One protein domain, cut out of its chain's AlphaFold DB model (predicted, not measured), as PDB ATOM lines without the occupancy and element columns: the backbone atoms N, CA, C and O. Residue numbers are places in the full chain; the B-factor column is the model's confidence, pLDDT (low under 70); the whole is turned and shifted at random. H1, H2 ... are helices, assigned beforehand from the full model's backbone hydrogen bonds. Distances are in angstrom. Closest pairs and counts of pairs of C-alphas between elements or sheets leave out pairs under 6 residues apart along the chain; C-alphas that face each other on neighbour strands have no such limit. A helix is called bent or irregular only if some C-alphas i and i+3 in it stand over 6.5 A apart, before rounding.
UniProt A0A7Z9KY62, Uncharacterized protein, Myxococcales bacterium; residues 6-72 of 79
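This is residues 6 to 72 of the 79 residues of an uncharacterized protein of Myxococcales bacterium (UniProt A0A7Z9KY62). A loose pair of helices, H1 and H3, runs side by side in opposite ways, with short H4 packed at the end where H1 begins and H3 ends. Short H2 and a loop make the turn at the other end, and before H1 an unnamed tail leads away from the pair, its residues 8 to 13 sticking out. The printed part has 67 residues with four named helices, H1, H2, H3, H4 in chain order, and no named strand; the class is all helix. It is loose, with a radius of gyration of the C-alphas of 15.3 A, and elongated, spanning 50 by 29 by 18 A.

H1, residues 20 to 33, meets H2, residues 35 to 38, only through their tight link. H1 touches H3, residues 46 to 61, with residues 27 to 31 alone, at a shallow tilt of 15 degrees, opposite ways; the closest C-alphas, of Arg 27 and Leu 55, are 6.0 A apart. H2 and H3 are near each other, with 6 pairs of C-alphas within 10 A. H4, residues 65 to 70, touches H1 at a steep tilt of 49 degrees, the same way; the closest C-alphas, of Trp 20 and Pro 65, are 5.3 A apart. H3 and H4 touch only at the corner, the closest C-alphas being those of Leu 58 and Ala 68, 6.0 A apart. H2 and H4 are apart. Every O i to N i+4 pair is within hydrogen-bond range in H1 and H4, and 9 of 12 in H3; H2 is too short for such a pair.

H1 begins at C-alpha 20 (55.766, 35.617, -4.999) and is 19.8 A long. H3 is 20.7 A long, with a kink of 36 degrees near residue 55, and is irregular: C-alphas 56 and 59 are 7.3 A apart. H4 ends at C-alpha 70 (49.408, 46.157, -1.858).

The two C-alphas farthest apart, of Gly 10 and Asp 41, are 50.9 A apart. The printed part has no cut and no long link between helices. The mean pLDDT of the printed part is 91.2, and no printed residue is under 70.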
ATOM      1  N   ILE A   6      40.425  39.379   4.600       84.06
ATOM      2  CA  ILE A   6      39.141  38.691   4.755       84.06
ATOM      3  C   ILE A   6      38.415  39.253   5.975       84.06
ATOM      4  O   ILE A   6      39.006  39.409   7.042       84.06
ATOM      5  N   THR A   7      37.121  39.520   5.822       85.19
ATOM      6  CA  THR A   7      36.243  39.928   6.923       85.19
ATOM      7  C   THR A   7      35.153  38.877   7.071       85.19
ATOM      8  O   THR A   7      34.354  38.671   6.158       85.19
ATOM      9  N   THR A   8      35.132  38.176   8.202       81.56
ATOM     10  CA  THR A   8      34.023  37.281   8.565       81.56
ATOM     11  C   THR A   8      32.882  38.093   9.174       81.56
ATOM     12  O   THR A   8      33.136  39.146   9.753       81.56
ATOM     13  N   ASP A   9      31.639  37.617   9.064       79.69
ATOM     14  CA  ASP A   9      30.453  38.335   9.557       79.69
ATOM     15  C   ASP A   9      30.617  38.765  11.031       79.69
ATOM     16  O   ASP A   9      30.779  37.927  11.921       79.69
ATOM     17  N   GLY A  10      30.661  40.083  11.264       80.44
ATOM     18  CA  GLY A  10      30.853  40.708  12.578       80.44
ATOM     19  C   GLY A  10      32.288  40.773  13.131       80.44
ATOM     20  O   GLY A  10      32.448  41.141  14.294       80.44
ATOM     21  N   GLY A  11      33.320  40.415  12.356       83.62
ATOM     22  CA  GLY A  11      34.726  40.392  12.794       83.62
ATOM     23  C   GLY A  11      35.599  41.541  12.266       83.62
ATOM     24  O   GLY A  11      35.240  42.227  11.311       83.62
ATOM     25  N   GLU A  12      36.777  41.716  12.872       86.31
ATOM     26  CA  GLU A  12      37.840  42.596  12.359       86.31
ATOM     27  C   GLU A  12      38.485  41.998  11.091       86.31
ATOM     28  O   GLU A  12      38.587  40.770  10.981       86.31
ATOM     29  N   PRO A  13      38.943  42.825  10.136       86.69
ATOM     30  CA  PRO A  13      39.629  42.344   8.943       86.69
ATOM     31  C   PRO A  13      40.949  41.655   9.306       86.69
ATOM     32  O   PRO A  13      41.793  42.219  10.005       86.69
ATOM     33  N   VAL A  14      41.153  40.446   8.782       87.75
ATOM     34  CA  VAL A  14      42.401  39.692   8.946       87.75
ATOM     35  C   VAL A  14      43.208  39.764   7.658       87.75
ATOM     36  O   VAL A  14      42.720  39.405   6.585       87.75
ATOM     37  N   TRP A  15      44.461  40.202   7.784       88.69
ATOM     38  CA  TRP A  15      45.432  40.208   6.698       88.69
ATOM     39  C   TRP A  15      46.084  38.838   6.564       88.69
ATOM     40  O   TRP A  15      46.467  38.235   7.568       88.69
ATOM     41  N   PHE A  16      46.235  38.361   5.334       90.19
ATOM     42  CA  PHE A  16      46.994  37.149   5.052       90.19
ATOM     43  C   PHE A  16      48.238  37.454   4.223       90.19
ATOM     44  O   PHE A  16      48.248  38.377   3.406       90.19
ATOM     45  N   ASP A  17      49.277  36.653   4.448       94.06
ATOM     46  CA  ASP A  17      50.511  36.733   3.684       94.06
ATOM     47  C   ASP A  17      50.336  36.087   2.309       94.06
ATOM     48  O   ASP A  17      49.724  35.024   2.160       94.06
ATOM     49  N   VAL A  18      50.903  36.727   1.296       93.50
ATOM     50  CA  VAL A  18      50.950  36.230  -0.074       93.50
ATOM     51  C   VAL A  18      52.371  35.850  -0.456       93.50
ATOM     52  O   VAL A  18      53.356  36.358   0.073       93.50
ATOM     53  N   THR A  19      52.490  34.943  -1.419       95.00
ATOM     54  CA  THR A  19      53.786  34.507  -1.942       95.00
ATOM     55  C   THR A  19      54.081  35.166  -3.282       95.00
ATOM     56  O   THR A  19      53.182  35.590  -4.013       95.00
ATOM     57  N   TRP A  20      55.359  35.183  -3.663       94.94
ATOM     58  CA  TRP A  20      55.766  35.617  -4.999       94.94
ATOM     59  C   TRP A  20      55.115  34.803  -6.117       94.94
ATOM     60  O   TRP A  20      54.840  35.354  -7.181       94.94
ATOM     61  N   ASP A  21      54.852  33.518  -5.889       95.06
ATOM     62  CA  ASP A  21      54.177  32.669  -6.871       95.06
ATOM     63  C   ASP A  21      52.737  33.128  -7.096       95.06
ATOM     64  O   ASP A  21      52.304  33.243  -8.244       95.06
ATOM     65  N   TYR A  22      52.030  33.501  -6.026       93.56
ATOM     66  CA  TYR A  22      50.699  34.084  -6.146       93.56
ATOM     67  C   TYR A  22      50.732  35.420  -6.900       93.56
ATOM     68  O   TYR A  22      50.021  35.576  -7.893       93.56
ATOM     69  N   VAL A  23      51.620  36.348  -6.525       94.31
ATOM     70  CA  VAL A  23      51.763  37.647  -7.214       94.31
ATOM     71  C   VAL A  23      52.069  37.465  -8.706       94.31
ATOM     72  O   VAL A  23      51.487  38.148  -9.551       94.31
ATOM     73  N   ARG A  24      52.955  36.523  -9.055       94.81
ATOM     74  CA  ARG A  24      53.293  36.209 -10.452       94.81
ATOM     75  C   ARG A  24      52.122  35.589 -11.203       94.81
ATOM     76  O   ARG A  24      51.904  35.983 -12.342       94.81
ATOM     77  N   SER A  25      51.363  34.690 -10.576       94.81
ATOM     78  CA  SER A  25      50.178  34.092 -11.203       94.81
ATOM     79  C   SER A  25      49.149  35.161 -11.582       94.81
ATOM     80  O   SER A  25      48.773  35.264 -12.745       94.81
ATOM     81  N   VAL A  26      48.817  36.065 -10.653       94.69
ATOM     82  CA  VAL A  26      47.870  37.160 -10.908       94.69
ATOM     83  C   VAL A  26      48.417  38.134 -11.955       94.69
ATOM     84  O   VAL A  26      47.672  38.614 -12.808       94.69
ATOM     85  N   ARG A  27      49.723  38.432 -11.936       94.94
ATOM     86  CA  ARG A  27      50.375  39.239 -12.980       94.94
ATOM     87  C   ARG A  27      50.205  38.608 -14.360       94.94
ATOM     88  O   ARG A  27      49.864  39.319 -15.304       94.94
ATOM     89  N   ASP A  28      50.467  37.312 -14.482       95.12
ATOM     90  CA  ASP A  28      50.409  36.602 -15.759       95.12
ATOM     91  C   ASP A  28      48.967  36.534 -16.281       95.12
ATOM     92  O   ASP A  28      48.737  36.816 -17.460       95.12
ATOM     93  N   ASP A  29      47.992  36.321 -15.393       94.81
ATOM     94  CA  ASP A  29      46.565  36.392 -15.719       94.81
ATOM     95  C   ASP A  29      46.169  37.777 -16.250       94.81
ATOM     96  O   ASP A  29      45.484  37.888 -17.268       94.81
ATOM     97  N   GLN A  30      46.622  38.856 -15.608       94.31
ATOM     98  CA  GLN A  30      46.308  40.224 -16.040       94.31
ATOM     99  C   GLN A  30      47.003  40.609 -17.353       94.31
ATOM    100  O   GLN A  30      46.438  41.312 -18.204       94.31
ATOM    101  N   LEU A  31      48.231  40.130 -17.568       93.94
ATOM    102  CA  LEU A  31      48.927  40.290 -18.843       93.94
ATOM    103  C   LEU A  31      48.210  39.538 -19.967       93.94
ATOM    104  O   LEU A  31      48.103  40.090 -21.061       93.94
ATOM    105  N   GLN A  32      47.688  38.340 -19.698       94.56
ATOM    106  CA  GLN A  32      46.910  37.555 -20.657       94.56
ATOM    107  C   GLN A  32      45.558  38.216 -20.967       94.56
ATOM    108  O   GLN A  32      45.208  38.389 -22.134       94.56
ATOM    109  N   GLN A  33      44.828  38.673 -19.945       92.50
ATOM    110  CA  GLN A  33      43.539  39.363 -20.105       92.50
ATOM    111  C   GLN A  33      43.650  40.668 -20.899       92.50
ATOM    112  O   GLN A  33      42.718  41.048 -21.607       92.50
ATOM    113  N   SER A  34      44.790  41.355 -20.812       91.88
ATOM    114  CA  SER A  34      45.060  42.581 -21.572       91.88
ATOM    115  C   SER A  34      45.798  42.339 -22.895       91.88
ATOM    116  O   SER A  34      46.083  43.297 -23.618       91.88
ATOM    117  N   ASP A  35      46.111  41.088 -23.247       90.50
ATOM    118  CA  ASP A  35      46.986  40.779 -24.382       90.50
ATOM    119  C   ASP A  35      46.349  41.084 -25.741       90.50
ATOM    120  O   ASP A  35      46.991  41.653 -26.622       90.50
ATOM    121  N   TRP A  36      45.043  40.841 -25.875       88.94
ATOM    122  CA  TRP A  36      44.274  41.144 -27.089       88.94
ATOM    123  C   TRP A  36      44.306  42.631 -27.488       88.94
ATOM    124  O   TRP A  36      44.009  42.982 -28.630       88.94
ATOM    125  N   ARG A  37      44.665  43.532 -26.565       86.69
ATOM    126  CA  ARG A  37      44.847  44.964 -26.848       86.69
ATOM    127  C   ARG A  37      46.199  45.270 -27.482       86.69
ATOM    128  O   ARG A  37      46.326  46.285 -28.155       86.69
ATOM    129  N   ALA A  38      47.193  44.415 -27.259       85.88
ATOM    130  CA  ALA A  38      48.562  44.563 -27.745       85.88
ATOM    131  C   ALA A  38      48.791  43.892 -29.117       85.88
ATOM    132  O   ALA A  38      49.934  43.707 -29.532       85.88
ATOM    133  N   VAL A  39      47.718  43.530 -29.826       88.94
ATOM    134  CA  VAL A  39      47.785  42.984 -31.188       88.94
ATOM    135  C   VAL A  39      48.197  44.057 -32.199       88.94
ATOM    136  O   VAL A  39      47.861  45.230 -32.051       88.94
ATOM    137  N   LYS A  40      48.880  43.641 -33.273       84.69
ATOM    138  CA  LYS A  40      49.427  44.530 -34.318       84.69
ATOM    139  C   LYS A  40      48.396  45.461 -34.976       84.69
ATOM    140  O   LYS A  40      48.765  46.512 -35.484       84.69
ATOM    141  N   ASP A  41      47.126  45.060 -34.981       88.00
ATOM    142  CA  ASP A  41      46.047  45.755 -35.688       88.00
ATOM    143  C   ASP A  41      45.433  46.899 -34.860       88.00
ATOM    144  O   ASP A  41      44.504  47.568 -35.312       88.00
ATOM    145  N   ARG A  42      45.923  47.135 -33.633       85.75
ATOM    146  CA  ARG A  42      45.414  48.177 -32.733       85.75
ATOM    147  C   ARG A  42      46.560  48.980 -32.134       85.75
ATOM    148  O   ARG A  42      47.615  48.451 -31.793       85.75
ATOM    149  N   VAL A  43      46.332  50.278 -31.959       86.62
ATOM    150  CA  VAL A  43      47.239  51.119 -31.176       86.62
ATOM    151  C   VAL A  43      46.894  50.925 -29.708       86.62
ATOM    152  O   VAL A  43      45.812  51.306 -29.267       86.62
ATOM    153  N   LEU A  44      47.818  50.334 -28.953       87.38
ATOM    154  CA  LEU A  44      47.674  50.189 -27.508       87.38
ATOM    155  C   LEU A  44      47.676  51.586 -26.854       87.38
ATOM    156  O   LEU A  44      48.680  52.300 -27.005       87.38
ATOM    157  N   PRO A  45      46.608  51.986 -26.133       90.50
ATOM    158  CA  PRO A  45      46.586  53.265 -25.433       90.50
ATOM    159  C   PRO A  45      47.732  53.355 -24.421       90.50
ATOM    160  O   PRO A  45      48.181  52.343 -23.875       90.50
ATOM    161  N   ASN A  46      48.221  54.571 -24.167       91.62
ATOM    162  CA  ASN A  46      49.378  54.765 -23.290       91.62
ATOM    163  C   ASN A  46      49.120  54.267 -21.861       91.62
ATOM    164  O   ASN A  46      50.015  53.676 -21.267       91.62
ATOM    165  N   GLU A  47      47.902  54.410 -21.347       93.75
ATOM    166  CA  GLU A  47      47.516  53.905 -20.023       93.75
ATOM    167  C   GLU A  47      47.687  52.385 -19.925       93.75
ATOM    168  O   GLU A  47      48.271  51.876 -18.971       93.75
ATOM    169  N   TRP A  48      47.292  51.652 -20.969       92.75
ATOM    170  CA  TRP A  48      47.487  50.205 -21.041       92.75
ATOM    171  C   TRP A  48      48.964  49.809 -21.171       92.75
ATOM    172  O   TRP A  48      49.359  48.759 -20.659       92.75
ATOM    173  N   LYS A  49      49.798  50.627 -21.831       92.19
ATOM    174  CA  LYS A  49      51.259  50.415 -21.860       92.19
ATOM    175  C   LYS A  49      51.853  50.555 -20.462       92.19
ATOM    176  O   LYS A  49      52.538  49.639 -20.018       92.19
ATOM    177  N   ILE A  50      51.530  51.651 -19.773       94.25
ATOM    178  CA  ILE A  50      52.003  51.942 -18.412       94.25
ATOM    179  C   ILE A  50      51.558  50.837 -17.454       94.25
ATOM    180  O   ILE A  50      52.373  50.312 -16.700       94.25
ATOM    181  N   TYR A  51      50.295  50.418 -17.534       94.94
ATOM    182  CA  TYR A  51      49.756  49.315 -16.743       94.94
ATOM    183  C   TYR A  51      50.550  48.013 -16.939       94.94
ATOM    184  O   TYR A  51      51.021  47.400 -15.979       94.94
ATOM    185  N   ARG A  52      50.755  47.603 -18.197       94.31
ATOM    186  CA  ARG A  52      51.484  46.368 -18.536       94.31
ATOM    187  C   ARG A  52      52.971  46.439 -18.180       94.31
ATOM    188  O   ARG A  52      53.585  45.396 -17.958       94.31
ATOM    189  N   GLU A  53      53.567  47.624 -18.170       94.62
ATOM    190  CA  GLU A  53      54.935  47.838 -17.695       94.62
ATOM    191  C   GLU A  53      55.008  47.738 -16.168       94.62
ATOM    192  O   GLU A  53      55.806  46.959 -15.649       94.62
ATOM    193  N   ALA A  54      54.104  48.414 -15.452       94.75
ATOM    194  CA  ALA A  54      54.012  48.359 -13.995       94.75
ATOM    195  C   ALA A  54      53.874  46.917 -13.483       94.75
ATOM    196  O   ALA A  54      54.602  46.520 -12.575       94.75
ATOM    197  N   LEU A  55      53.027  46.104 -14.129       94.62
ATOM    198  CA  LEU A  55      52.871  44.675 -13.825       94.62
ATOM    199  C   LEU A  55      54.189  43.889 -13.910       94.62
ATOM    200  O   LEU A  55      54.461  43.031 -13.070       94.62
ATOM    201  N   ARG A  56      55.017  44.153 -14.927       94.06
ATOM    202  CA  ARG A  56      56.293  43.441 -15.127       94.06
ATOM    203  C   ARG A  56      57.369  43.894 -14.148       94.06
ATOM    204  O   ARG A  56      58.219  43.087 -13.775       94.06
ATOM    205  N   THR A  57      57.305  45.149 -13.722       94.69
ATOM    206  CA  THR A  57      58.280  45.762 -12.815       94.69
ATOM    207  C   THR A  57      58.000  45.449 -11.340       94.69
ATOM    208  O   THR A  57      58.899  45.620 -10.523       94.69
ATOM    209  N   LEU A  58      56.820  44.915 -10.983       89.81
ATOM    210  CA  LEU A  58      56.465  44.547  -9.599       89.81
ATOM    211  C   LEU A  58      57.572  43.778  -8.845       89.81
ATOM    212  O   LEU A  58      57.971  44.246  -7.782       89.81
ATOM    213  N   PRO A  59      58.149  42.675  -9.373       86.56
ATOM    214  CA  PRO A  59      59.160  41.906  -8.641       86.56
ATOM    215  C   PRO A  59      60.529  42.584  -8.558       86.56
ATOM    216  O   PRO A  59      61.404  42.103  -7.853       86.56
ATOM    217  N   GLN A  60      60.750  43.643  -9.342       89.44
ATOM    218  CA  GLN A  60      61.993  44.419  -9.328       89.44
ATOM    219  C   GLN A  60      61.882  45.646  -8.420       89.44
ATOM    220  O   GLN A  60      62.896  46.201  -8.013       89.44
ATOM    221  N   ARG A  61      60.651  46.092  -8.143       91.81
ATOM    222  CA  ARG A  61      60.362  47.290  -7.353       91.81
ATOM    223  C   ARG A  61      60.212  47.000  -5.862       91.81
ATOM    224  O   ARG A  61      60.470  47.896  -5.068       91.81
ATOM    225  N   PHE A  62      59.797  45.788  -5.508       93.62
ATOM    226  CA  PHE A  62      59.493  45.394  -4.136       93.62
ATOM    227  C   PHE A  62      60.273  44.135  -3.762       93.62
ATOM    228  O   PHE A  62      60.372  43.209  -4.569       93.62
ATOM    229  N   GLU A  63      60.826  44.102  -2.550       92.69
ATOM    230  CA  GLU A  63      61.533  42.929  -2.014       92.69
ATOM    231  C   GLU A  63      60.556  41.923  -1.386       92.69
ATOM    232  O   GLU A  63      60.781  40.709  -1.435       92.69
ATOM    233  N   ASP A  64      59.438  42.425  -0.858       94.12
ATOM    234  CA  ASP A  64      58.414  41.651  -0.170       94.12
ATOM    235  C   ASP A  64      57.162  41.424  -1.053       94.12
ATOM    236  O   ASP A  64      56.667  42.356  -1.698       94.12
ATOM    237  N   PRO A  65      56.622  40.189  -1.113       93.88
ATOM    238  CA  PRO A  65      55.443  39.884  -1.921       93.88
ATOM    239  C   PRO A  65      54.150  40.529  -1.399       93.88
ATOM    240  O   PRO A  65      53.264  40.801  -2.212       93.88
ATOM    241  N   ASN A  66      54.020  40.795  -0.094       94.00
ATOM    242  CA  ASN A  66      52.859  41.502   0.450       94.00
ATOM    243  C   ASN A  66      52.872  42.964   0.011       94.00
ATOM    244  O   ASN A  66      51.849  43.468  -0.449       94.00
ATOM    245  N   GLU A  67      54.035  43.615   0.072       93.56
ATOM    246  CA  GLU A  67      54.206  44.983  -0.430       93.56
ATOM    247  C   GLU A  67      53.895  45.060  -1.934       93.56
ATOM    248  O   GLU A  67      53.157  45.938  -2.390       93.56
ATOM    249  N   ALA A  68      54.368  44.083  -2.716       94.25
ATOM    250  CA  ALA A  68      54.047  43.993  -4.138       94.25
ATOM    251  C   ALA A  68      52.541  43.808  -4.404       94.25
ATOM    252  O   ALA A  68      52.024  44.316  -5.402       94.25
ATOM    253  N   ALA A  69      51.835  43.079  -3.538       93.50
ATOM    254  CA  ALA A  69      50.393  42.884  -3.643       93.50
ATOM    255  C   ALA A  69      49.590  44.136  -3.263       93.50
ATOM    256  O   ALA A  69      48.610  44.443  -3.942       93.50
ATOM    257  N   ASP A  70      50.027  44.883  -2.250       91.75
ATOM    258  CA  ASP A  70      49.408  46.157  -1.858       91.75
ATOM    259  C   ASP A  70      49.563  47.233  -2.935       91.75
ATOM    260  O   ASP A  70      48.668  48.049  -3.150       91.75
ATOM    261  N   HIS A  71      50.686  47.208  -3.653       93.06
ATOM    262  CA  HIS A  71      50.985  48.124  -4.750       93.06
ATOM    263  C   HIS A  71      50.659  47.552  -6.137       93.06
ATOM    264  O   HIS A  71      51.156  48.052  -7.154       93.06
ATOM    265  N   PHE A  72      49.832  46.508  -6.206       93.88
ATOM    266  CA  PHE A  72      49.479  45.883  -7.472       93.88
ATOM    267  C   PHE A  72      48.671  46.861  -8.345       93.88
ATOM    268  O   PHE A  72      47.617  47.330  -7.910       93.88
TER     269      PHE A  72